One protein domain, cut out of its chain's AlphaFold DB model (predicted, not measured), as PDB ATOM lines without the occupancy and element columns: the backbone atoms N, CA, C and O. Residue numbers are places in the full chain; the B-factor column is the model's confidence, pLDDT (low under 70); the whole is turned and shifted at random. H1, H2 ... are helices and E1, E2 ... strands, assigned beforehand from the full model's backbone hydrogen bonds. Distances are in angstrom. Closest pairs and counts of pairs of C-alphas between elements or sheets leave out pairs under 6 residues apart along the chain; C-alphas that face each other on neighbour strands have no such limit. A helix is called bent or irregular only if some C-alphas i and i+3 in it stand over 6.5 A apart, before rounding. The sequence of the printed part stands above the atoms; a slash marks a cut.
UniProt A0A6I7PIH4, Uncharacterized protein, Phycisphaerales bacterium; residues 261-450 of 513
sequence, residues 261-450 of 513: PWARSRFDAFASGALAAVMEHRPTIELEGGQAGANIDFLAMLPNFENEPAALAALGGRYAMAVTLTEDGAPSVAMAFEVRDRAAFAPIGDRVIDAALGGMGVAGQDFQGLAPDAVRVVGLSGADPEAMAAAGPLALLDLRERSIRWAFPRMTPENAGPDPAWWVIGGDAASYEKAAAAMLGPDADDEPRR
ATOM      1  N   PRO A 261     122.515 153.586 223.244       85.81
ATOM      2  CA  PRO A 261     121.932 152.533 222.425       85.81
ATOM      3  C   PRO A 261     123.004 151.723 221.675       85.81
ATOM      4  O   PRO A 261     124.120 152.193 221.453       85.81
ATOM      5  N   TRP A 262     122.684 150.470 221.337       84.81
ATOM      6  CA  TRP A 262     123.582 149.529 220.655       84.81
ATOM      7  C   TRP A 262     122.837 148.918 219.463       84.81
ATOM      8  O   TRP A 262     121.653 148.581 219.573       84.81
ATOM      9  N   ALA A 263     123.523 148.725 218.337       87.88
ATOM     10  CA  ALA A 263     122.987 147.931 217.239       87.88
ATOM     11  C   ALA A 263     123.020 146.431 217.575       87.88
ATOM     12  O   ALA A 263     124.022 145.906 218.070       87.88
ATOM     13  N   ARG A 264     121.931 145.715 217.266       90.44
ATOM     14  CA  ARG A 264     121.846 144.256 217.458       90.44
ATOM     15  C   ARG A 264     122.851 143.512 216.574       90.44
ATOM     16  O   ARG A 264     123.474 142.563 217.039       90.44
ATOM     17  N   SER A 265     123.084 143.985 215.354       90.06
ATOM     18  CA  SER A 265     124.115 143.461 214.448       90.06
ATOM     19  C   SER A 265     125.528 143.436 215.041       90.06
ATOM     20  O   SER A 265     126.270 142.491 214.769       90.06
ATOM     21  N   ARG A 266     125.905 144.402 215.899       90.25
ATOM     22  CA  ARG A 266     127.191 144.351 216.626       90.25
ATOM     23  C   ARG A 266     127.265 143.128 217.534       90.25
ATOM     24  O   ARG A 266     128.277 142.429 217.542       90.25
ATOM     25  N   PHE A 267     126.184 142.854 218.264       92.69
ATOM     26  CA  PHE A 267     126.086 141.655 219.089       92.69
ATOM     27  C   PHE A 267     126.136 140.388 218.242       92.69
ATOM     28  O   PHE A 267     126.897 139.483 218.563       92.69
ATOM     29  N   ASP A 268     125.387 140.321 217.144       93.38
ATOM     30  CA  ASP A 268     125.345 139.116 216.314       93.38
ATOM     31  C   ASP A 268     126.722 138.812 215.683       93.38
ATOM     32  O   ASP A 268     127.159 137.658 215.673       93.38
ATOM     33  N   ALA A 269     127.462 139.840 215.248       90.81
ATOM     34  CA  ALA A 269     128.847 139.701 214.787       90.81
ATOM     35  C   ALA A 269     129.780 139.203 215.908       90.81
ATOM     36  O   ALA A 269     130.575 138.280 215.707       90.81
ATOM     37  N   PHE A 270     129.646 139.767 217.111       92.62
ATOM     38  CA  PHE A 270     130.418 139.370 218.287       92.62
ATOM     39  C   PHE A 270     130.094 137.947 218.774       92.62
ATOM     40  O   PHE A 270     130.984 137.191 219.169       92.62
ATOM     41  N   ALA A 271     128.832 137.537 218.699       94.06
ATOM     42  CA  ALA A 271     128.349 136.233 219.137       94.06
ATOM     43  C   ALA A 271     128.580 135.121 218.104       94.06
ATOM     44  O   ALA A 271     128.531 133.941 218.451       94.06
ATOM     45  N   SER A 272     128.861 135.467 216.845       94.12
ATOM     46  CA  SER A 272     129.033 134.497 215.758       94.12
ATOM     47  C   SER A 272     130.125 133.465 216.066       94.12
ATOM     48  O   SER A 272     131.291 133.813 216.236       94.12
ATOM     49  N   GLY A 273     129.758 132.187 216.182       94.25
ATOM     50  CA  GLY A 273     130.691 131.101 216.516       94.25
ATOM     51  C   GLY A 273     131.161 131.058 217.978       94.25
ATOM     52  O   GLY A 273     132.061 130.288 218.300       94.25
ATOM     53  N   ALA A 274     130.586 131.866 218.871       94.50
ATOM     54  CA  ALA A 274     130.881 131.797 220.299       94.50
ATOM     55  C   ALA A 274     130.085 130.673 220.989       94.50
ATOM     56  O   ALA A 274     128.901 130.476 220.714       94.50
ATOM     57  N   LEU A 275     130.724 129.986 221.940       91.25
ATOM     58  CA  LEU A 275     130.057 129.119 222.915       91.25
ATOM     59  C   LEU A 275     129.141 129.927 223.835       91.25
ATOM     60  O   LEU A 275     128.073 129.460 224.217       91.25
ATOM     61  N   ALA A 276     129.573 131.130 224.206       91.75
ATOM     62  CA  ALA A 276     128.782 132.094 224.953       91.75
ATOM     63  C   ALA A 276     129.215 133.508 224.575       91.75
ATOM     64  O   ALA A 276     130.404 133.759 224.414       91.75
ATOM     65  N   ALA A 277     128.273 134.430 224.455       91.62
ATOM     66  CA  ALA A 277     128.528 135.842 224.255       91.62
ATOM     67  C   ALA A 277     127.514 136.668 225.041       91.62
ATOM     68  O   ALA A 277     126.339 136.314 225.114       91.62
ATOM     69  N   VAL A 278     127.967 137.774 225.614       89.38
ATOM     70  CA  VAL A 278     127.138 138.733 226.336       89.38
ATOM     71  C   VAL A 278     127.620 140.148 226.046       89.38
ATOM     72  O   VAL A 278     128.815 140.395 225.905       89.38
ATOM     73  N   MET A 279     126.677 141.070 225.951       90.62
ATOM     74  CA  MET A 279     126.858 142.509 225.863       90.62
ATOM     75  C   MET A 279     125.888 143.133 226.860       90.62
ATOM     76  O   MET A 279     124.689 142.889 226.781       90.62
ATOM     77  N   GLU A 280     126.383 143.901 227.818       87.94
ATOM     78  CA  GLU A 280     125.576 144.421 228.920       87.94
ATOM     79  C   GLU A 280     125.863 145.895 229.192       87.94
ATOM     80  O   GLU A 280     126.989 146.376 229.042       87.94
ATOM     81  N   HIS A 281     124.828 146.593 229.652       85.12
ATOM     82  CA  HIS A 281     124.923 147.900 230.273       85.12
ATOM     83  C   HIS A 281     124.680 147.771 231.781       85.12
ATOM     84  O   HIS A 281     123.594 147.419 232.237       85.12
ATOM     85  N   ARG A 282     125.689 148.123 232.568       74.12
ATOM     86  CA  ARG A 282     125.669 148.221 234.022       74.12
ATOM     87  C   ARG A 282     125.883 149.677 234.427       74.12
ATOM     88  O   ARG A 282     127.012 150.152 234.428       74.12
ATOM     89  N   PRO A 283     124.810 150.395 234.773       56.03
ATOM     90  CA  PRO A 283     124.852 151.843 234.958       56.03
ATOM     91  C   PRO A 283     125.813 152.314 236.056       56.03
ATOM     92  O   PRO A 283     126.306 153.436 235.979       56.03
ATOM     93  N   THR A 284     126.146 151.468 237.033       52.22
ATOM     94  CA  THR A 284     127.031 151.851 238.139       52.22
ATOM     95  C   THR A 284     127.578 150.626 238.857       52.22
ATOM     96  O   THR A 284     126.837 149.897 239.513       52.22
ATOM     97  N   ILE A 285     128.900 150.473 238.822       51.38
ATOM     98  CA  ILE A 285     129.674 149.711 239.816       51.38
ATOM     99  C   ILE A 285     129.517 150.338 241.227       51.38
ATOM    100  O   ILE A 285     129.767 149.693 242.237       51.38
ATOM    101  N   GLU A 286     129.045 151.587 241.310       44.66
ATOM    102  CA  GLU A 286     129.046 152.414 242.522       44.66
ATOM    103  C   GLU A 286     127.816 152.283 243.452       44.66
ATOM    104  O   GLU A 286     127.842 152.843 244.546       44.66
ATOM    105  N   LEU A 287     126.732 151.584 243.085       44.75
ATOM    106  CA  LEU A 287     125.406 151.880 243.675       44.75
ATOM    107  C   LEU A 287     124.896 151.019 244.850       44.75
ATOM    108  O   LEU A 287     123.764 151.225 245.272       44.75
ATOM    109  N   GLU A 288     125.690 150.144 245.474       43.28
ATOM    110  CA  GLU A 288     125.225 149.435 246.687       43.28
ATOM    111  C   GLU A 288     126.257 149.448 247.825       43.28
ATOM    112  O   GLU A 288     126.911 148.455 248.122       43.28
ATOM    113  N   GLY A 289     126.412 150.601 248.487       45.19
ATOM    114  CA  GLY A 289     126.767 150.683 249.917       45.19
ATOM    115  C   GLY A 289     127.998 149.914 250.428       45.19
ATOM    116  O   GLY A 289     128.046 149.593 251.614       45.19
ATOM    117  N   GLY A 290     128.984 149.594 249.585       42.62
ATOM    118  CA  GLY A 290     130.150 148.789 249.974       42.62
ATOM    119  C   GLY A 290     129.883 147.283 250.126       42.62
ATOM    120  O   GLY A 290     130.798 146.540 250.471       42.62
ATOM    121  N   GLN A 291     128.670 146.810 249.831       44.50
ATOM    122  CA  GLN A 291     128.403 145.400 249.563       44.50
ATOM    123  C   GLN A 291     128.013 145.288 248.101       44.50
ATOM    124  O   GLN A 291     126.858 145.467 247.746       44.50
ATOM    125  N   ALA A 292     129.004 145.027 247.251       39.16
ATOM    126  CA  ALA A 292     128.806 144.803 245.830       39.16
ATOM    127  C   ALA A 292     127.765 143.686 245.592       39.16
ATOM    128  O   ALA A 292     128.101 142.506 245.522       39.16
ATOM    129  N   GLY A 293     126.489 144.051 245.429       37.22
ATOM    130  CA  GLY A 293     125.452 143.174 244.881       37.22
ATOM    131  C   GLY A 293     125.697 142.842 243.404       37.22
ATOM    132  O   GLY A 293     125.089 141.924 242.849       37.22
ATOM    133  N   ALA A 294     126.649 143.529 242.771       38.31
ATOM    134  CA  ALA A 294     127.142 143.255 241.435       38.31
ATOM    135  C   ALA A 294     128.371 142.340 241.496       38.31
ATOM    136  O   ALA A 294     129.511 142.784 241.397       38.31
ATOM    137  N   ASN A 295     128.125 141.036 241.591       44.12
ATOM    138  CA  ASN A 295     129.120 140.039 241.226       44.12
ATOM    139  C   ASN A 295     129.363 140.177 239.709       44.12
ATOM    140  O   ASN A 295     128.685 139.556 238.887       44.12
ATOM    141  N   ILE A 296     130.269 141.067 239.294       52.88
ATOM    142  CA  ILE A 296     130.933 140.900 238.003       52.88
ATOM    143  C   ILE A 296     131.941 139.785 238.266       52.88
ATOM    144  O   ILE A 296     133.124 140.054 238.454       52.88
ATOM    145  N   ASP A 297     131.448 138.540 238.324       57.88
ATOM    146  CA  ASP A 297     132.267 137.339 238.550       57.88
ATOM    147  C   ASP A 297     133.503 137.340 237.626       57.88
ATOM    148  O   ASP A 297     134.543 136.810 237.988       57.88
ATOM    149  N   PHE A 298     133.411 138.015 236.472       61.44
ATOM    150  CA  PHE A 298     134.496 138.229 235.515       61.44
ATOM    151  C   PHE A 298     135.555 139.259 235.929       61.44
ATOM    152  O   PHE A 298     136.735 138.983 235.771       61.44
ATOM    153  N   LEU A 299     135.200 140.429 236.472       65.81
ATOM    154  CA  LEU A 299     136.214 141.361 236.990       65.81
ATOM    155  C   LEU A 299     136.837 140.813 238.272       65.81
ATOM    156  O   LEU A 299     138.012 141.051 238.515       65.81
ATOM    157  N   ALA A 300     136.096 139.995 239.023       65.06
ATOM    158  CA  ALA A 300     136.661 139.186 240.097       65.06
ATOM    159  C   ALA A 300     137.666 138.126 239.586       65.06
ATOM    160  O   ALA A 300     138.461 137.617 240.374       65.06
ATOM    161  N   MET A 301     137.695 137.813 238.277       67.69
ATOM    162  CA  MET A 301     138.773 137.013 237.673       67.69
ATOM    163  C   MET A 301     140.074 137.806 237.508       67.69
ATOM    164  O   MET A 301     141.115 137.184 237.310       67.69
ATOM    165  N   LEU A 302     140.035 139.143 237.561       75.56
ATOM    166  CA  LEU A 302     141.221 139.996 237.530       75.56
ATOM    167  C   LEU A 302     141.679 140.251 238.975       75.56
ATOM    168  O   LEU A 302     140.995 140.963 239.718       75.56
ATOM    169  N   PRO A 303     142.825 139.690 239.403       72.31
ATOM    170  CA  PRO A 303     143.299 139.833 240.773       72.31
ATOM    171  C   PRO A 303     143.377 141.301 241.199       72.31
ATOM    172  O   PRO A 303     143.972 142.127 240.511       72.31
ATOM    173  N   ASN A 304     142.799 141.608 242.363       74.56
ATOM    174  CA  ASN A 304     142.807 142.933 242.991       74.56
ATOM    175  C   ASN A 304     142.101 144.060 242.217       74.56
ATOM    176  O   ASN A 304     142.203 145.206 242.646       74.56
ATOM    177  N   PHE A 305     141.359 143.786 241.137       81.06
ATOM    178  CA  PHE A 305     140.666 144.850 240.396       81.06
ATOM    179  C   PHE A 305     139.648 145.605 241.264       81.06
ATOM    180  O   PHE A 305     139.530 146.826 241.192       81.06
ATOM    181  N   GLU A 306     138.959 144.885 242.149       77.69
ATOM    182  CA  GLU A 306     138.038 145.449 243.146       77.69
ATOM    183  C   GLU A 306     138.710 146.417 244.136       77.69
ATOM    184  O   GLU A 306     138.043 147.278 244.707       77.69
ATOM    185  N   ASN A 307     140.035 146.321 244.300       81.00
ATOM    186  CA  ASN A 307     140.829 147.170 245.187       81.00
ATOM    187  C   ASN A 307     141.384 148.423 244.484       81.00
ATOM    188  O   ASN A 307     142.160 149.161 245.092       81.00
ATOM    189  N   GLU A 308     140.984 148.695 243.235       84.94
ATOM    190  CA  GLU A 308     141.423 149.852 242.442       84.94
ATOM    191  C   GLU A 308     140.253 150.827 242.169       84.94
ATOM    192  O   GLU A 308     139.706 150.855 241.062       84.94
ATOM    193  N   PRO A 309     139.859 151.690 243.132       84.62
ATOM    194  CA  PRO A 309     138.736 152.622 242.964       84.62
ATOM    195  C   PRO A 309     138.861 153.533 241.738       84.62
ATOM    196  O   PRO A 309     137.866 153.847 241.092       84.62
ATOM    197  N   ALA A 310     140.089 153.937 241.394       85.69
ATOM    198  CA  ALA A 310     140.356 154.750 240.211       85.69
ATOM    199  C   ALA A 310     140.062 153.992 238.904       85.69
ATOM    200  O   ALA A 310     139.591 154.602 237.947       85.69
ATOM    201  N   ALA A 311     140.295 152.672 238.871       84.75
ATOM    202  CA  ALA A 311     139.925 151.829 237.738       84.75
ATOM    203  C   ALA A 311     138.401 151.794 237.583       84.75
ATOM    204  O   ALA A 311     137.882 152.075 236.507       84.75
ATOM    205  N   LEU A 312     137.692 151.509 238.679       84.06
ATOM    206  CA  LEU A 312     136.233 151.393 238.695       84.06
ATOM    207  C   LEU A 312     135.547 152.705 238.289       84.06
ATOM    208  O   LEU A 312     134.603 152.676 237.504       84.06
ATOM    209  N   ALA A 313     136.052 153.848 238.762       85.12
ATOM    210  CA  ALA A 313     135.511 155.168 238.425       85.12
ATOM    211  C   ALA A 313     135.712 155.548 236.944       85.12
ATOM    212  O   ALA A 313     134.899 156.280 236.367       85.12
ATOM    213  N   ALA A 314     136.796 155.062 236.333       88.38
ATOM    214  CA  ALA A 314     137.148 155.336 234.942       88.38
ATOM    215  C   ALA A 314     136.473 154.385 233.938       88.38
ATOM    216  O   ALA A 314     136.426 154.699 232.744       88.38
ATOM    217  N   LEU A 315     135.916 153.259 234.394       88.62
ATOM    218  CA  LEU A 315     135.080 152.398 233.562       88.62
ATOM    219  C   LEU A 315     133.729 153.059 233.249       88.62
ATOM    220  O   LEU A 315     133.134 153.777 234.055       88.62
ATOM    221  N   GLY A 316     133.251 152.812 232.034       88.12
ATOM    222  CA  GLY A 316     131.900 153.125 231.598       88.12
ATOM    223  C   GLY A 316     130.880 152.109 232.096       88.12
ATOM    224  O   GLY A 316     131.182 151.216 232.886       88.12
ATOM    225  N   GLY A 317     129.644 152.261 231.623       84.75
ATOM    226  CA  GLY A 317     128.571 151.336 231.975       84.75
ATOM    227  C   GLY A 317     128.565 150.084 231.104       84.75
ATOM    228  O   GLY A 317     127.916 149.103 231.438       84.75
ATOM    229  N   ARG A 318     129.253 150.090 229.964       89.00
ATOM    230  CA  ARG A 318     129.106 149.054 228.941       89.00
ATOM    231  C   ARG A 318     130.227 148.022 228.989       89.00
ATOM    232  O   ARG A 318     131.396 148.378 229.123       89.00
ATOM    233  N   TYR A 319     129.891 146.747 228.816       90.44
ATOM    234  CA  TYR A 319     130.890 145.703 228.599       90.44
ATOM    235  C   TYR A 319     130.391 144.597 227.667       90.44
ATOM    236  O   TYR A 319     129.189 144.393 227.497       90.44
ATOM    237  N   ALA A 320     131.327 143.869 227.072       91.56
ATOM    238  CA  ALA A 320     131.073 142.716 226.225       91.56
ATOM    239  C   ALA A 320     132.036 141.577 226.576       91.56
ATOM    240  O   ALA A 320     133.183 141.817 226.951       91.56
ATOM    241  N   MET A 321     131.585 140.334 226.436       91.00
ATOM    242  CA  MET A 321     132.411 139.141 226.604       91.00
ATOM    243  C   MET A 321     131.962 138.036 225.654       91.00
ATOM    244  O   MET A 321     130.768 137.782 225.534       91.00
ATOM    245  N   ALA A 322     132.909 137.346 225.025       92.38
ATOM    246  CA  ALA A 322     132.650 136.156 224.230       92.38
ATOM    247  C   ALA A 322     133.643 135.051 224.584       92.38
ATOM    248  O   ALA A 322     134.831 135.309 224.747       92.38
ATOM    249  N   VAL A 323     133.150 133.820 224.660       90.75
ATOM    250  CA  VAL A 323     133.932 132.590 224.771       90.75
ATOM    251  C   VAL A 323     133.807 131.862 223.442       90.75
ATOM    252  O   VAL A 323     132.703 131.500 223.041       90.75
ATOM    253  N   THR A 324     134.913 131.657 222.744       93.50
ATOM    254  CA  THR A 324     134.985 130.929 221.469       93.50
ATOM    255  C   THR A 324     135.866 129.696 221.627       93.50
ATOM    256  O   THR A 324     136.521 129.537 222.655       93.50
ATOM    257  N   LEU A 325     135.854 128.802 220.641       91.00
ATOM    258  CA  LEU A 325     136.847 127.735 220.540       91.00
ATOM    259  C   LEU A 325     137.883 128.128 219.483       91.00
ATOM    260  O   LEU A 325     137.506 128.580 218.402       91.00
ATOM    261  N   THR A 326     139.162 127.941 219.795       89.94
ATOM    262  CA  THR A 326     140.276 128.038 218.849       89.94
ATOM    263  C   THR A 326     140.205 126.904 217.823       89.94
ATOM    264  O   THR A 326     139.422 125.961 217.977       89.94
ATOM    265  N   GLU A 327     141.016 126.968 216.761       88.75
ATOM    266  CA  GLU A 327     141.060 125.914 215.730       88.75
ATOM    267  C   GLU A 327     141.387 124.530 216.320       88.75
ATOM    268  O   GLU A 327     140.854 123.515 215.866       88.75
ATOM    269  N   ASP A 328     142.175 124.500 217.398       87.25
ATOM    270  CA  ASP A 328     142.538 123.294 218.150       87.25
ATOM    271  C   ASP A 328     141.450 122.832 219.143       87.25
ATOM    272  O   ASP A 328     141.627 121.836 219.856       87.25
ATOM    273  N   GLY A 329     140.320 123.540 219.210       89.25
ATOM    274  CA  GLY A 329     139.176 123.217 220.061       89.25
ATOM    275  C   GLY A 329     139.327 123.632 221.525       89.25
ATOM    276  O   GLY A 329     138.565 123.153 222.368       89.25
ATOM    277  N   ALA A 330     140.288 124.496 221.851       86.69
ATOM    278  CA  ALA A 330     140.465 125.026 223.198       86.69
ATOM    279  C   ALA A 330     139.741 126.380 223.366       86.69
ATOM    280  O   ALA A 330     139.548 127.106 222.398       86.69
ATOM    281  N   PRO A 331     139.255 126.722 224.567       87.44
ATOM    282  CA  PRO A 331     138.413 127.887 224.771       87.44
ATOM    283  C   PRO A 331     139.257 129.151 224.852       87.44
ATOM    284  O   PRO A 331     140.228 129.222 225.600       87.44
ATOM    285  N   SER A 332     138.828 130.187 224.152       89.06
ATOM    286  CA  SER A 332     139.425 131.511 224.228       89.06
ATOM    287  C   SER A 332     138.368 132.541 224.568       89.06
ATOM    288  O   SER A 332     137.237 132.479 224.078       89.06
ATOM    289  N   VAL A 333     138.719 133.478 225.444       89.31
ATOM    290  CA  VAL A 333     137.809 134.536 225.881       89.31
ATOM    291  C   VAL A 333     138.290 135.863 225.331       89.31
ATOM    292  O   VAL A 333     139.478 136.184 225.392       89.31
ATOM    293  N   ALA A 334     137.345 136.649 224.836       92.62
ATOM    294  CA  ALA A 334     137.529 138.057 224.553       92.62
ATOM    295  C   ALA A 334     136.604 138.888 225.436       92.62
ATOM    296  O   ALA A 334     135.456 138.508 225.671       92.62
ATOM    297  N   MET A 335     137.097 140.025 225.906       92.50
ATOM    298  CA  MET A 335     136.373 140.975 226.738       92.50
ATOM    299  C   MET A 335     136.578 142.384 226.202       92.50
ATOM    300  O   MET A 335     137.639 142.707 225.669       92.50
ATOM    301  N   ALA A 336     135.577 143.233 226.378       93.88
ATOM    302  CA  ALA A 336     135.693 144.656 226.133       93.88
ATOM    303  C   ALA A 336     134.951 145.429 227.221       93.88
ATOM    304  O   ALA A 336     133.795 145.129 227.506       93.88
ATOM    305  N   PHE A 337     135.600 146.429 227.804       92.94
ATOM    306  CA  PHE A 337     135.000 147.325 228.788       92.94
ATOM    307  C   PHE A 337     135.023 148.745 228.254       92.94
ATOM    308  O   PHE A 337     136.046 149.197 227.744       92.94
ATOM    309  N   GLU A 338     133.910 149.454 228.352       92.00
ATOM    310  CA  GLU A 338     133.895 150.873 228.040       92.00
ATOM    311  C   GLU A 338     134.750 151.626 229.056       92.00
ATOM    312  O   GLU A 338     134.756 151.322 230.248       92.00
ATOM    313  N   VAL A 339     135.463 152.633 228.574       92.62
ATOM    314  CA  VAL A 339     136.334 153.495 229.358       92.62
ATOM    315  C   VAL A 339     135.904 154.936 229.118       92.62
ATOM    316  O   VAL A 339     135.871 155.393 227.973       92.62
ATOM    317  N   ARG A 340     135.577 155.649 230.200       88.94
ATOM    318  CA  ARG A 340     135.142 157.057 230.174       88.94
ATOM    319  C   ARG A 340     136.301 158.011 229.915       88.94
ATOM    320  O   ARG A 340     136.132 158.994 229.209       88.94
ATOM    321  N   ASP A 341     137.456 157.716 230.508       89.56
ATOM    322  CA  ASP A 341     138.688 158.485 230.347       89.56
ATOM    323  C   ASP A 341     139.825 157.539 229.965       89.56
ATOM    324  O   ASP A 341     140.451 156.881 230.801       89.56
ATOM    325  N   ARG A 342     140.067 157.455 228.658       91.44
ATOM    326  CA  ARG A 342     141.095 156.599 228.071       91.44
ATOM    327  C   ARG A 342     142.488 156.893 228.625       91.44
ATOM    328  O   ARG A 342     143.241 155.962 228.906       91.44
ATOM    329  N   ALA A 343     142.837 158.173 228.741       88.69
ATOM    330  CA  ALA A 343     144.171 158.601 229.143       88.69
ATOM    331  C   ALA A 343     144.428 158.281 230.619       88.69
ATOM    332  O   ALA A 343     145.515 157.817 230.963       88.69
ATOM    333  N   ALA A 344     143.418 158.465 231.474       89.56
ATOM    334  CA  ALA A 344     143.502 158.099 232.883       89.56
ATOM    335  C   ALA A 344     143.508 156.577 233.096       89.56
ATOM    336  O   ALA A 344     144.230 156.080 233.961       89.56
ATOM    337  N   PHE A 345     142.724 155.828 232.316       92.19
ATOM    338  CA  PHE A 345     142.566 154.392 232.527       92.19
ATOM    339  C   PHE A 345     143.694 153.550 231.934       92.19
ATOM    340  O   PHE A 345     144.041 152.528 232.520       92.19
ATOM    341  N   ALA A 346     144.287 153.941 230.802       92.00
ATOM    342  CA  ALA A 346     145.266 153.097 230.114       92.00
ATOM    343  C   ALA A 346     146.441 152.631 231.012       92.00
ATOM    344  O   ALA A 346     146.706 151.426 231.044       92.00
ATOM    345  N   PRO A 347     147.083 153.504 231.822       90.88
ATOM    346  CA  PRO A 347     148.115 153.074 232.772       90.88
ATOM    347  C   PRO A 347     147.582 152.141 233.871       90.88
ATOM    348  O   PRO A 347     148.315 151.308 234.400       90.88
ATOM    349  N   ILE A 348     146.311 152.281 234.253       90.44
ATOM    350  CA  ILE A 348     145.672 151.431 235.262       90.44
ATOM    351  C   ILE A 348     145.417 150.041 234.681       90.44
ATOM    352  O   ILE A 348     145.831 149.056 235.286       90.44
ATOM    353  N   GLY A 349     144.809 149.957 233.495       89.88
ATOM    354  CA  GLY A 349     144.542 148.688 232.820       89.88
ATOM    355  C   GLY A 349     145.821 147.902 232.518       89.88
ATOM    356  O   GLY A 349     145.849 146.695 232.741       89.88
ATOM    357  N   ASP A 350     146.902 148.577 232.106       89.81
ATOM    358  CA  ASP A 350     148.212 147.937 231.906       89.81
ATOM    359  C   ASP A 350     148.737 147.305 233.213       89.81
ATOM    360  O   ASP A 350     149.124 146.135 233.221       89.81
ATOM    361  N   ARG A 351     148.672 148.031 234.341       88.38
ATOM    362  CA  ARG A 351     149.079 147.511 235.663       88.38
ATOM    363  C   ARG A 351     148.198 146.364 236.151       88.38
ATOM    364  O   ARG A 351     148.713 145.434 236.762       88.38
ATOM    365  N   VAL A 352     146.890 146.415 235.892       86.69
ATOM    366  CA  VAL A 352     145.954 145.340 236.258       86.69
ATOM    367  C   VAL A 352     146.323 144.043 235.541       86.69
ATOM    368  O   VAL A 352     146.382 142.995 236.183       86.69
ATOM    369  N   ILE A 353     146.607 144.096 234.235       86.50
ATOM    370  CA  ILE A 353     147.016 142.904 233.479       86.50
ATOM    371  C   ILE A 353     148.383 142.397 233.948       86.50
ATOM    372  O   ILE A 353     148.541 141.194 234.142       86.50
ATOM    373  N   ASP A 354     149.355 143.279 234.188       85.12
ATOM    374  CA  ASP A 354     150.674 142.878 234.700       85.12
ATOM    375  C   ASP A 354     150.585 142.202 236.082       85.12
ATOM    376  O   ASP A 354     151.174 141.138 236.303       85.12
ATOM    377  N   ALA A 355     149.770 142.755 236.988       83.75
ATOM    378  CA  ALA A 355     149.499 142.159 238.293       83.75
ATOM    379  C   ALA A 355     148.807 140.793 238.166       83.75
ATOM    380  O   ALA A 355     149.185 139.843 238.855       83.75
ATOM    381  N   ALA A 356     147.835 140.670 237.256       81.19
ATOM    382  CA  ALA A 356     147.146 139.412 236.974       81.19
ATOM    383  C   ALA A 356     148.087 138.331 236.419       81.19
ATOM    384  O   ALA A 356     147.913 137.143 236.685       81.19
ATOM    385  N   LEU A 357     149.117 138.751 235.687       80.19
ATOM    386  CA  LEU A 357     150.177 137.902 235.156       80.19
ATOM    387  C   LEU A 357     151.303 137.637 236.165       80.19
ATOM    388  O   LEU A 357     152.331 137.079 235.789       80.19
ATOM    389  N   GLY A 358     151.152 138.035 237.433       79.62
ATOM    390  CA  GLY A 358     152.138 137.773 238.484       79.62
ATOM    391  C   GLY A 358     153.511 138.392 238.211       79.62
ATOM    392  O   GLY A 358     154.521 137.856 238.664       79.62
ATOM    393  N   GLY A 359     153.572 139.479 237.432       71.50
ATOM    394  CA  GLY A 359     154.831 140.130 237.074       71.50
ATOM    395  C   GLY A 359     155.741 139.281 236.181       71.50
ATOM    396  O   GLY A 359     156.959 139.462 236.224       71.50
ATOM    397  N   MET A 360     155.187 138.379 235.353       69.75
ATOM    398  CA  MET A 360     155.905 137.533 234.374       69.75
ATOM    399  C   MET A 360     156.684 138.305 233.275       69.75
ATOM    400  O   MET A 360     157.031 137.744 232.239       69.75
ATOM    401  N   GLY A 361     157.030 139.577 233.494       58.38
ATOM    402  CA  GLY A 361     157.953 140.325 232.644       58.38
ATOM    403  C   GLY A 361     157.290 141.161 231.551       58.38
ATOM    404  O   GLY A 361     157.924 141.412 230.528       58.38
ATOM    405  N   VAL A 362     156.069 141.666 231.768       59.03
ATOM    406  CA  VAL A 362     155.453 142.677 230.876       59.03
ATOM    407  C   VAL A 362     156.251 143.995 230.872       59.03
ATOM    408  O   VAL A 362     156.119 144.806 229.959       59.03
ATOM    409  N   ALA A 363     157.165 144.170 231.835       48.59
ATOM    410  CA  ALA A 363     158.015 145.344 232.056       48.59
ATOM    411  C   ALA A 363     158.822 145.853 230.835       48.59
ATOM    412  O   ALA A 363     159.371 146.950 230.888       48.59
ATOM    413  N   GLY A 364     158.902 145.103 229.728       49.53
ATOM    414  CA  GLY A 364     159.515 145.560 228.472       49.53
ATOM    415  C   GLY A 364     158.589 146.329 227.514       49.53
ATOM    416  O   GLY A 364     159.088 146.943 226.573       49.53
ATOM    417  N   GLN A 365     157.269 146.302 227.720       54.72
ATOM    418  CA  GLN A 365     156.258 146.964 226.874       54.72
ATOM    419  C   GLN A 365     155.287 147.819 227.705       54.72
ATOM    420  O   GLN A 365     154.112 147.963 227.363       54.72
ATOM    421  N   ASP A 366     155.773 148.383 228.814       57.53
ATOM    422  CA  ASP A 366     155.027 149.371 229.585       57.53
ATOM    423  C   ASP A 366     154.902 150.652 228.756       57.53
ATOM    424  O   ASP A 366     155.835 151.447 228.633       57.53
ATOM    425  N   PHE A 367     153.743 150.831 228.126       64.38
ATOM    426  CA  PHE A 367     153.455 152.072 227.433       64.38
ATOM    427  C   PHE A 367     153.080 153.180 228.416       64.38
ATOM    428  O   PHE A 367     153.058 154.318 227.980       64.38
ATOM    429  N   GLN A 368     152.770 152.912 229.694       71.12
ATOM    430  CA  GLN A 368     152.273 153.912 230.659       71.12
ATOM    431  C   GLN A 368     151.157 154.798 230.078       71.12
ATOM    432  O   GLN A 368     151.103 156.001 230.320       71.12
ATOM    433  N   GLY A 369     150.298 154.220 229.230       71.06
ATOM    434  CA  GLY A 369     149.281 154.965 228.483       71.06
ATOM    435  C   GLY A 369     149.785 155.866 227.339       71.06
ATOM    436  O   GLY A 369     148.974 156.569 226.747       71.06
ATOM    437  N   LEU A 370     151.073 155.849 226.975       77.75
ATOM    438  CA  LEU A 370     151.681 156.653 225.896       77.75
ATOM    439  C   LEU A 370     151.275 156.204 224.485       77.75
ATOM    440  O   LEU A 370     151.209 157.028 223.577       77.75
ATOM    441  N   ALA A 371     151.005 154.911 224.289       85.12
ATOM    442  CA  ALA A 371     150.477 154.371 223.035       85.12
ATOM    443  C   ALA A 371     149.252 153.487 223.322       85.12
ATOM    444  O   ALA A 371     149.330 152.263 223.238       85.12
ATOM    445  N   PRO A 372     148.110 154.088 223.693       85.25
ATOM    446  CA  PRO A 372     146.938 153.334 224.127       85.25
ATOM    447  C   PRO A 372     146.296 152.521 222.984       85.25
ATOM    448  O   PRO A 372     145.545 151.587 223.246       85.25
ATOM    449  N   ASP A 373     146.595 152.846 221.719       88.25
ATOM    450  CA  ASP A 373     146.160 152.086 220.536       88.25
ATOM    451  C   ASP A 373     147.062 150.879 220.238       88.25
ATOM    452  O   ASP A 373     146.689 150.013 219.447       88.25
ATOM    453  N   ALA A 374     148.257 150.810 220.837       89.69
ATOM    454  CA  ALA A 374     149.164 149.696 220.609       89.69
ATOM    455  C   ALA A 374     148.599 148.425 221.251       89.69
ATOM    456  O   ALA A 374     148.219 148.426 222.422       89.69
ATOM    457  N   VAL A 375     148.570 147.334 220.486       92.00
ATOM    458  CA  VAL A 375     148.199 146.014 221.001       92.00
ATOM    459  C   VAL A 375     149.390 145.431 221.742       92.00
ATOM    460  O   VAL A 375     150.460 145.235 221.163       92.00
ATOM    461  N   ARG A 376     149.199 145.143 223.026       91.12
ATOM    462  CA  ARG A 376     150.179 144.441 223.851       91.12
ATOM    463  C   ARG A 376     149.954 142.959 223.653       91.12
ATOM    464  O   ARG A 376     148.808 142.528 223.541       91.12
ATOM    465  N   VAL A 377     151.037 142.194 223.603       90.50
ATOM    466  CA  VAL A 377     150.984 140.741 223.427       90.50
ATOM    467  C   VAL A 377     151.966 140.115 224.398       90.50
ATOM    468  O   VAL A 377     153.170 140.349 224.298       90.50
ATOM    469  N   VAL A 378     151.464 139.301 225.319       87.06
ATOM    470  CA  VAL A 378     152.302 138.560 226.266       87.06
ATOM    471  C   VAL A 378     152.113 137.079 226.021       87.06
ATOM    472  O   VAL A 378     151.029 136.556 226.253       87.06
ATOM    473  N   GLY A 379     153.167 136.406 225.561       86.62
ATOM    474  CA  GLY A 379     153.197 134.952 225.490       86.62
ATOM    475  C   GLY A 379     153.371 134.342 226.886       86.62
ATOM    476  O   GLY A 379     154.290 134.721 227.600       86.62
ATOM    477  N   LEU A 380     152.536 133.377 227.268       79.56
ATOM    478  CA  LEU A 380     152.638 132.608 228.522       79.56
ATOM    479  C   LEU A 380     153.326 131.246 228.301       79.56
ATOM    480  O   LEU A 380     153.341 130.384 229.187       79.56
ATOM    481  N   SER A 381     153.885 131.017 227.108       73.88
ATOM    482  CA  SER A 381     154.696 129.840 226.777       73.88
ATOM    483  C   SER A 381     155.894 129.752 227.721       73.88
ATOM    484  O   SER A 381     156.802 130.573 227.653       73.88
ATOM    485  N   GLY A 382     155.885 128.762 228.617       72.44
ATOM    486  CA  GLY A 382     156.917 128.584 229.646       72.44
ATOM    487  C   GLY A 382     156.563 129.128 231.033       72.44
ATOM    488  O   GLY A 382     157.363 128.952 231.948       72.44
ATOM    489  N   ALA A 383     155.378 129.722 231.218       71.50
ATOM    490  CA  ALA A 383     154.866 130.043 232.549       71.50
ATOM    491  C   ALA A 383     154.769 128.768 233.402       71.50
ATOM    492  O   ALA A 383     154.232 127.747 232.945       71.50
ATOM    493  N   ASP A 384     155.303 128.856 234.620       74.75
ATOM    494  CA  ASP A 384     155.241 127.810 235.637       74.75
ATOM    495  C   ASP A 384     153.772 127.397 235.865       74.75
ATOM    496  O   ASP A 384     152.926 128.273 236.079       74.75
ATOM    497  N   PRO A 385     153.425 126.096 235.803       71.38
ATOM    498  CA  PRO A 385     152.092 125.608 236.143       71.38
ATOM    499  C   PRO A 385     151.556 126.123 237.486       71.38
ATOM    500  O   PRO A 385     150.352 126.343 237.604       71.38
ATOM    501  N   GLU A 386     152.420 126.345 238.481       72.94
ATOM    502  CA  GLU A 386     152.013 126.887 239.781       72.94
ATOM    503  C   GLU A 386     151.643 128.377 239.683       72.94
ATOM    504  O   GLU A 386     150.606 128.795 240.201       72.94
ATOM    505  N   ALA A 387     152.408 129.162 238.918       70.50
ATOM    506  CA  ALA A 387     152.067 130.552 238.605       70.50
ATOM    507  C   ALA A 387     150.777 130.653 237.771       70.50
ATOM    508  O   ALA A 387     149.967 131.554 237.979       70.50
ATOM    509  N   MET A 388     150.539 129.697 236.869       67.19
ATOM    510  CA  MET A 388     149.290 129.601 236.108       67.19
ATOM    511  C   MET A 388     148.098 129.259 237.001       67.19
ATOM    512  O   MET A 388     147.039 129.856 236.849       67.19
ATOM    513  N   ALA A 389     148.260 128.348 237.962       68.44
ATOM    514  CA  ALA A 389     147.220 128.067 238.949       68.44
ATOM    515  C   ALA A 389     146.922 129.298 239.828       68.44
ATOM    516  O   ALA A 389     145.764 129.551 240.162       68.44
ATOM    517  N   ALA A 390     147.949 130.092 240.154       67.88
ATOM    518  CA  ALA A 390     147.812 131.341 240.902       67.88
ATOM    519  C   ALA A 390     147.153 132.476 240.093       67.88
ATOM    520  O   ALA A 390     146.470 133.311 240.684       67.88
ATOM    521  N   ALA A 391     147.278 132.476 238.759       63.41
ATOM    522  CA  ALA A 391     146.570 133.403 237.864       63.41
ATOM    523  C   ALA A 391     145.039 133.185 237.853       63.41
ATOM    524  O   ALA A 391     144.293 133.941 237.226       63.41
ATOM    525  N   GLY A 392     144.555 132.163 238.566       67.50
ATOM    526  CA  GLY A 392     143.144 131.975 238.847       67.50
ATOM    527  C   GLY A 392     142.336 131.681 237.579       67.50
ATOM    528  O   GLY A 392     142.798 130.949 236.705       67.50
ATOM    529  N   PRO A 393     141.115 132.221 237.448       58.84
ATOM    530  CA  PRO A 393     140.243 131.928 236.315       58.84
ATOM    531  C   PRO A 393     140.801 132.372 234.949       58.84
ATOM    532  O   PRO A 393     140.339 131.867 233.928       58.84
ATOM    533  N   LEU A 394     141.813 133.251 234.894       60.66
ATOM    534  CA  LEU A 394     142.533 133.561 233.648       60.66
ATOM    535  C   LEU A 394     143.286 132.346 233.083       60.66
ATOM    536  O   LEU A 394     143.561 132.301 231.888       60.66
ATOM    537  N   ALA A 395     143.550 131.323 233.899       58.66
ATOM    538  CA  ALA A 395     144.066 130.036 233.438       58.66
ATOM    539  C   ALA A 395     143.054 129.233 232.596       58.66
ATOM    540  O   ALA A 395     143.421 128.210 232.023       58.66
ATOM    541  N   LEU A 396     141.787 129.668 232.526       57.03
ATOM    542  CA  LEU A 396     140.771 129.090 231.639       57.03
ATOM    543  C   LEU A 396     140.889 129.591 230.188       57.03
ATOM    544  O   LEU A 396     140.214 129.041 229.321       57.03
ATOM    545  N   LEU A 397     141.716 130.611 229.919       60.59
ATOM    546  CA  LEU A 397     142.081 131.041 228.565       60.59
ATOM    547  C   LEU A 397     143.054 130.014 227.970       60.59
ATOM    548  O   LEU A 397     144.001 129.632 228.654       60.59
ATOM    549  N   ASP A 398     142.813 129.552 226.742       54.00
ATOM    550  CA  ASP A 398     143.591 128.529 226.026       54.00
ATOM    551  C   ASP A 398     145.099 128.543 226.364       54.00
ATOM    552  O   ASP A 398     145.850 129.465 226.037       54.00
ATOM    553  N   LEU A 399     145.551 127.481 227.044       53.59
ATOM    554  CA  LEU A 399     146.918 127.337 227.543       53.59
ATOM    555  C   LEU A 399     147.884 126.696 226.531       53.59
ATOM    556  O   LEU A 399     148.984 126.281 226.927       53.59
ATOM    557  N   ARG A 400     147.496 126.565 225.257       56.09
ATOM    558  CA  ARG A 400     148.358 126.011 224.196       56.09
ATOM    559  C   ARG A 400     148.987 127.111 223.347       56.09
ATOM    560  O   ARG A 400     150.212 127.215 223.352       56.09
ATOM    561  N   GLU A 401     148.192 128.002 222.754       60.12
ATOM    562  CA  GLU A 401     148.665 129.284 222.197       60.12
ATOM    563  C   GLU A 401     148.619 130.382 223.262       60.12
ATOM    564  O   GLU A 401     147.975 131.419 223.123       60.12
ATOM    565  N   ARG A 402     149.315 130.124 224.369       70.88
ATOM    566  CA  ARG A 402     149.348 130.952 225.572       70.88
ATOM    567  C   ARG A 402     149.658 132.413 225.255       70.88
ATOM    568  O   ARG A 402     150.828 132.781 225.257       70.88
ATOM    569  N   SER A 403     148.677 133.265 224.984       86.12
ATOM    570  CA  SER A 403     148.966 134.678 224.754       86.12
ATOM    571  C   SER A 403     147.819 135.590 225.138       86.12
ATOM    572  O   SER A 403     146.741 135.510 224.578       86.12
ATOM    573  N   ILE A 404     148.067 136.526 226.048       88.31
ATOM    574  CA  ILE A 404     147.082 137.564 226.362       88.31
ATOM    575  C   ILE A 404     147.370 138.780 225.491       88.31
ATOM    576  O   ILE A 404     148.521 139.212 225.370       88.31
ATOM    577  N   ARG A 405     146.317 139.326 224.881       92.50
ATOM    578  CA  ARG A 405     146.356 140.556 224.090       92.50
ATOM    579  C   ARG A 405     145.452 141.603 224.696       92.50
ATOM    580  O   ARG A 405     144.337 141.271 225.085       92.50
ATOM    581  N   TRP A 406     145.895 142.854 224.739       94.50
ATOM    582  CA  TRP A 406     145.006 143.954 225.102       94.50
ATOM    583  C   TRP A 406     145.414 145.289 224.482       94.50
ATOM    584  O   TRP A 406     146.586 145.527 224.185       94.50
ATOM    585  N   ALA A 407     144.436 146.173 224.314       94.25
ATOM    586  CA  ALA A 407     144.618 147.554 223.872       94.25
ATOM    587  C   ALA A 407     143.469 148.434 224.386       94.25
ATOM    588  O   ALA A 407     142.506 147.935 224.972       94.25
ATOM    589  N   PHE A 408     143.563 149.739 224.139       93.56
ATOM    590  CA  PHE A 408     142.537 150.711 224.512       93.56
ATOM    591  C   PHE A 408     141.946 151.435 223.293       93.56
ATOM    592  O   PHE A 408     142.032 152.659 223.265       93.56
ATOM    593  N   PRO A 409     141.454 150.772 222.231       91.00
ATOM    594  CA  PRO A 409     141.088 151.456 220.991       91.00
ATOM    595  C   PRO A 409     140.019 152.546 221.177       91.00
ATOM    596  O   PRO A 409     139.066 152.397 221.948       91.00
ATOM    597  N   ARG A 410     140.179 153.648 220.437       86.31
ATOM    598  CA  ARG A 410     139.229 154.774 220.403       86.31
ATOM    599  C   ARG A 410     137.928 154.412 219.704       86.31
ATOM    600  O   ARG A 410     137.964 153.820 218.630       86.31
ATOM    601  N   MET A 411     136.801 154.873 220.248       81.06
ATOM    602  CA  MET A 411     135.549 154.902 219.488       81.06
ATOM    603  C   MET A 411     135.686 155.888 218.317       81.06
ATOM    604  O   MET A 411     136.371 156.907 218.428       81.06
ATOM    605  N   THR A 412     135.088 155.576 217.166       70.25
ATOM    606  CA  THR A 412     135.195 156.428 215.976       70.25
ATOM    607  C   THR A 412     134.594 157.826 216.224       70.25
ATOM    608  O   THR A 412     133.636 157.960 216.990       70.25
ATOM    609  N   PRO A 413     135.135 158.890 215.590       54.41
ATOM    610  CA  PRO A 413     134.834 160.287 215.939       54.41
ATOM    611  C   PRO A 413     133.371 160.719 215.782       54.41
ATOM    612  O   PRO A 413     132.986 161.747 216.329       54.41
ATOM    613  N   GLU A 414     132.559 159.975 215.030       58.16
ATOM    614  CA  GLU A 414     131.164 160.339 214.753       58.16
ATOM    615  C   GLU A 414     130.243 160.199 215.982       58.16
ATOM    616  O   GLU A 414     129.172 160.797 215.992       58.16
ATOM    617  N   ASN A 415     130.669 159.497 217.045       52.62
ATOM    618  CA  ASN A 415     129.786 159.076 218.145       52.62
ATOM    619  C   ASN A 415     130.230 159.483 219.567       52.62
ATOM    620  O   ASN A 415     129.724 158.923 220.541       52.62
ATOM    621  N   ALA A 416     131.158 160.427 219.742       49.66
ATOM    622  CA  ALA A 416     131.796 160.620 221.046       49.66
ATOM    623  C   ALA A 416     132.069 162.082 221.441       49.66
ATOM    624  O   ALA A 416     132.679 162.845 220.697       49.66
ATOM    625  N   GLY A 417     131.671 162.436 222.671       57.94
ATOM    626  CA  GLY A 417     132.221 163.568 223.427       57.94
ATOM    627  C   GLY A 417     133.698 163.336 223.814       57.94
ATOM    628  O   GLY A 417     134.415 162.652 223.086       57.94
ATOM    629  N   PRO A 418     134.214 163.899 224.924       56.53
ATOM    630  CA  PRO A 418     135.637 163.786 225.263       56.53
ATOM    631  C   PRO A 418     136.091 162.320 225.490       56.53
ATOM    632  O   PRO A 418     135.779 161.726 226.510       56.53
ATOM    633  N   ASP A 419     136.804 161.773 224.493       71.44
ATOM    634  CA  ASP A 419     137.634 160.539 224.403       71.44
ATOM    635  C   ASP A 419     137.140 159.216 225.061       71.44
ATOM    636  O   ASP A 419     137.934 158.548 225.735       71.44
ATOM    637  N   PRO A 420     135.884 158.764 224.850       81.31
ATOM    638  CA  PRO A 420     135.466 157.419 225.230       81.31
ATOM    639  C   PRO A 420     136.197 156.358 224.388       81.31
ATOM    640  O   PRO A 420     136.349 156.467 223.164       81.31
ATOM    641  N   ALA A 421     136.641 155.297 225.053       91.44
ATOM    642  CA  ALA A 421     137.385 154.196 224.447       91.44
ATOM    643  C   ALA A 421     136.868 152.842 224.936       91.44
ATOM    644  O   ALA A 421     136.034 152.761 225.837       91.44
ATOM    645  N   TRP A 422     137.386 151.768 224.349       93.81
ATOM    646  CA  TRP A 422     137.196 150.412 224.850       93.81
ATOM    647  C   TRP A 422     138.518 149.873 225.374       93.81
ATOM    648  O   TRP A 422     139.527 150.001 224.696       93.81
ATOM    649  N   TRP A 423     138.528 149.238 226.540       95.19
ATOM    650  CA  TRP A 423     139.600 148.347 226.967       95.19
ATOM    651  C   TRP A 423     139.274 146.938 226.490       95.19
ATOM    652  O   TRP A 423     138.384 146.290 227.036       95.19
ATOM    653  N   VAL A 424     139.964 146.488 225.444       95.19
ATOM    654  CA  VAL A 424     139.736 145.180 224.817       95.19
ATOM    655  C   VAL A 424     140.828 144.220 225.257       95.19
ATOM    656  O   VAL A 424     142.004 144.573 225.191       95.19
ATOM    657  N   ILE A 425     140.446 143.013 225.672       93.19
ATOM    658  CA  ILE A 425     141.329 141.931 226.114       93.19
ATOM    659  C   ILE A 425     140.946 140.658 225.346       93.19
ATOM    660  O   ILE A 425     139.763 140.383 225.179       93.19
ATOM    661  N   GLY A 426     141.911 139.860 224.896       92.12
ATOM    662  CA  GLY A 426     141.658 138.570 224.248       92.12
ATOM    663  C   GLY A 426     142.713 137.520 224.583       92.12
ATOM    664  O   GLY A 426     143.888 137.852 224.741       92.12
ATOM    665  N   GLY A 427     142.286 136.259 224.686       89.31
ATOM    666  CA  GLY A 427     143.158 135.099 224.918       89.31
ATOM    667  C   GLY A 427     143.892 134.583 223.672       89.31
ATOM    668  O   GLY A 427     144.796 133.768 223.793       89.31
ATOM    669  N   ASP A 428     143.526 135.063 222.482       88.56
ATOM    670  CA  ASP A 428     144.240 134.819 221.226       88.56
ATOM    671  C   ASP A 428     144.068 136.026 220.266       88.56
ATOM    672  O   ASP A 428     143.449 137.034 220.627       88.56
ATOM    673  N   ALA A 429     144.656 135.963 219.063       91.12
ATOM    674  CA  ALA A 429     144.557 137.038 218.070       91.12
ATOM    675  C   ALA A 429     143.144 137.176 217.485       91.12
ATOM    676  O   ALA A 429     142.611 138.282 217.455       91.12
ATOM    677  N   ALA A 430     142.525 136.070 217.076       91.38
ATOM    678  CA  ALA A 430     141.203 136.051 216.459       91.38
ATOM    679  C   ALA A 430     140.112 136.538 217.427       91.38
ATOM    680  O   ALA A 430     139.269 137.356 217.066       91.38
ATOM    681  N   SER A 431     140.158 136.091 218.680       90.38
ATOM    682  CA  SER A 431     139.271 136.499 219.767       90.38
ATOM    683  C   SER A 431     139.412 137.993 220.069       90.38
ATOM    684  O   SER A 431     138.404 138.700 220.153       90.38
ATOM    685  N   TYR A 432     140.648 138.498 220.167       92.50
ATOM    686  CA  TYR A 432     140.911 139.931 220.333       92.50
ATOM    687  C   TYR A 432     140.376 140.750 219.148       92.50
ATOM    688  O   TYR A 432     139.628 141.708 219.348       92.50
ATOM    689  N   GLU A 433     140.724 140.369 217.916       93.06
ATOM    690  CA  GLU A 433     140.316 141.073 216.695       93.06
ATOM    691  C   GLU A 433     138.800 141.097 216.545       93.06
ATOM    692  O   GLU A 433     138.231 142.131 216.207       93.06
ATOM    693  N   LYS A 434     138.129 139.992 216.872       91.94
ATOM    694  CA  LYS A 434     136.671 139.895 216.857       91.94
ATOM    695  C   LYS A 434     136.020 140.841 217.867       91.94
ATOM    696  O   LYS A 434     135.056 141.521 217.518       91.94
ATOM    697  N   ALA A 435     136.538 140.915 219.095       90.62
ATOM    698  CA  ALA A 435     136.038 141.861 220.093       90.62
ATOM    699  C   ALA A 435     136.281 143.313 219.670       90.62
ATOM    700  O   ALA A 435     135.354 144.123 219.701       90.62
ATOM    701  N   ALA A 436     137.493 143.634 219.213       91.12
ATOM    702  CA  ALA A 436     137.829 144.967 218.729       91.12
ATOM    703  C   ALA A 436     136.946 145.369 217.535       91.12
ATOM    704  O   ALA A 436     136.348 146.442 217.549       91.12
ATOM    705  N   ALA A 437     136.785 144.496 216.539       90.06
ATOM    706  CA  ALA A 437     135.941 144.751 215.375       90.06
ATOM    707  C   ALA A 437     134.468 144.958 215.757       90.06
ATOM    708  O   ALA A 437     133.827 145.858 215.222       90.06
ATOM    709  N   ALA A 438     133.936 144.182 216.704       87.81
ATOM    710  CA  ALA A 438     132.556 144.342 217.156       87.81
ATOM    711  C   ALA A 438     132.318 145.653 217.924       87.81
ATOM    712  O   ALA A 438     131.259 146.262 217.777       87.81
ATOM    713  N   MET A 439     133.285 146.092 218.739       89.19
ATOM    714  CA  MET A 439     133.155 147.320 219.536       89.19
ATOM    715  C   MET A 439     133.426 148.600 218.736       89.19
ATOM    716  O   MET A 439     132.909 149.663 219.084       89.19
ATOM    717  N   LEU A 440     134.253 148.511 217.692       86.62
ATOM    718  CA  LEU A 440     134.688 149.648 216.872       86.62
ATOM    719  C   LEU A 440     133.977 149.727 215.521       86.62
ATOM    720  O   LEU A 440     134.078 150.741 214.830       86.62
ATOM    721  N   GLY A 441     133.303 148.650 215.119       79.00
ATOM    722  CA  GLY A 441     132.599 148.570 213.851       79.00
ATOM    723  C   GLY A 441     131.482 149.613 213.756       79.00
ATOM    724  O   GLY A 441     130.881 149.978 214.779       79.00
ATOM    725  N   PRO A 442     131.176 150.096 212.538       74.50
ATOM    726  CA  PRO A 442     130.025 150.964 212.338       74.50
ATOM    727  C   PRO A 442     128.767 150.265 212.859       74.50
ATOM    728  O   PRO A 442     128.654 149.038 212.793       74.50
ATOM    729  N   ASP A 443     127.832 151.042 213.401       74.38
ATOM    730  CA  ASP A 443     126.477 150.528 213.560       74.38
ATOM    731  C   ASP A 443     125.973 150.204 212.147       74.38
ATOM    732  O   ASP A 443     126.059 151.048 211.253       74.38
ATOM    733  N   ALA A 444     125.541 148.963 211.905       74.00
ATOM    734  CA  ALA A 444     124.825 148.664 210.669       74.00
ATOM    735  C   ALA A 444     123.511 149.468 210.648       74.00
ATOM    736  O   ALA A 444     123.114 150.008 211.678       74.00
ATOM    737  N   ASP A 445     122.805 149.496 209.512       69.12
ATOM    738  CA  ASP A 445     121.530 150.219 209.309       69.12
ATOM    739  C   ASP A 445     120.357 149.768 210.226       69.12
ATOM    740  O   ASP A 445     119.193 150.076 209.964       69.12
ATOM    741  N   ASP A 446     120.634 149.032 211.302       77.25
ATOM    742  CA  ASP A 446     119.673 148.710 212.345       77.25
ATOM    743  C   ASP A 446     119.345 149.956 213.174       77.25
ATOM    744  O   ASP A 446     120.232 150.690 213.611       77.25
ATOM    745  N   GLU A 447     118.061 150.149 213.474       83.88
ATOM    746  CA  GLU A 447     117.625 151.178 214.415       83.88
ATOM    747  C   GLU A 447     118.230 150.885 215.806       83.88
ATOM    748  O   GLU A 447     117.932 149.838 216.399       83.88
ATOM    749  N   PRO A 448     119.111 151.758 216.330       81.94
ATOM    750  CA  PRO A 448     119.824 151.489 217.567       81.94
ATOM    751  C   PRO A 448     118.845 151.536 218.746       81.94
ATOM    752  O   PRO A 448     118.072 152.480 218.904       81.94
ATOM    753  N   ARG A 449     118.883 150.505 219.596       89.50
ATOM    754  CA  ARG A 449     117.986 150.350 220.756       89.50
ATOM    755  C   ARG A 449     118.760 150.426 222.062       89.50
ATOM    756  O   ARG A 449     119.948 150.105 222.112       89.50
ATOM    757  N   ARG A 450     118.080 150.812 223.142       89.94
ATOM    758  CA  ARG A 450     118.655 150.877 224.495       89.94
ATOM    759  C   ARG A 450     118.675 149.489 225.133       89.94
ATOM    760  O   ARG A 450     117.835 149.152 225.962       89.94
TER     761      ARG A 450
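What this domain is: This is residues 261 to 450 of the 513 residues of an uncharacterized protein of Phycisphaerales bacterium (UniProt A0A6I7PIH4). A twisted sheet of six strands makes the core, with H6 and H1 side by side over one face and H3 over the opposite face, an arrangement of three layers. The small helix H2 packs on H3, the short H5 only grazes the sheet with its residues 394 to 396, the short H4 lies next to H5 and off the sheet, and the long unnamed stretch of residues 282 to 308 loops out between E1 and H2, its C-alphas 9 to 26 A from the mean of all C-alphas. The 190 printed residues hold six named helices and six named strands, along the chain H1 E1 H2 E2 E3 H3 E4 H4 H5 E5 E6 H6, of the mixed class, helices and strands. The sheet's order is E1 E2 E3 E6 E5 E4, all antiparallel. The whole is compact and rounded, with a radius of gyration of the C-alphas of 16.1 A and spans of 49 by 39 by 35 A.

How they stand to each other: The sheet begins at its edge strand E1, residues 274 to 281, antiparallel to E2, residues 315 to 325, with N 278 and O 321 2.8 A apart, within hydrogen-bond range. E2 bends by 73 degrees at residue 318. It forms a hairpin with E3, residues 331 to 339, where N 334 and O 322 are 2.9 A apart. E3 is antiparallel to E6, residues 421 to 426, with N 337 and O 423 at 2.9 A. E6 forms a hairpin with E5, residues 403 to 407, where N 405 and O 426 are 2.8 A apart. E5 pairs with the other edge strand, E4, residues 376 to 379, through N 378 and O 404 at 2.9 A. H6, residues 429 to 440, is on the sheet at a height of 7.3 A, over E3 and, only just, over E6, with 3 of its C-alphas falling there. It runs along the strands, only just, at 29 degrees to E3 on the local plane; its closest C-alphas to E3 are those of Ser 431 and Ala 334, 5.3 A. H1, residues 264 to 271, is on the same face, over E1 at a height of 8.9 A. With residues 434 to 439 alone, H6 touches H1, closest at the C-alphas of Ala 438 and Arg 266, 5.4 A, at a shallow tilt of 10 degrees, opposite ways. H3, residues 342 to 356, is on the opposite face, over E6 at a height of 8.5 A, and runs along the strands at 14 degrees to E6 on the local plane. H3 is irregular, but only just: C-alphas 344 and 347 are 6.8 A apart. H2, residues 309 to 314, touches residues 344 to 349 of H3 alone, closest at the C-alphas of Ala 314 and Phe 345, 6.0 A, at a steep tilt of 47 degrees, opposite ways. H4, residues 385 to 390, is not on the sheet and is close to but not clearly touching H5, residues 392 to 396; the C-alphas of Met 388 and Ala 395 are 5.9 A apart. H2 and H5 only graze the sheet. Every O i to N i+4 pair is within hydrogen-bond range in H1, H2, H4 and H6; H3 has 9 of 11, and H5 has 0 of 1 but 2 of 2 O i to N i+3 pairs.

Where its parts are: E2 is 27.9 A long from first to last C-alpha, E3 26.1 A, H3 20.3 A, E1 19.9 A, E6 16.2 A and H6 16.1 A. H1 begins at C-alpha 264 (121.846, 144.256, 217.458), and H6 ends at C-alpha 440 (134.688, 149.648, 216.872).

The domain as a whole: The two C-alphas farthest apart are those of Glu 386 and Glu 447, 49.2 A. The printed part has no cut; its links E1 to H2, H3 to E4 and E5 to E6 are long. The mean pLDDT of the printed part is 78.7, with residues 283 to 301, 360 to 367, 388 to 401, 413 to 418 and 445 under 70.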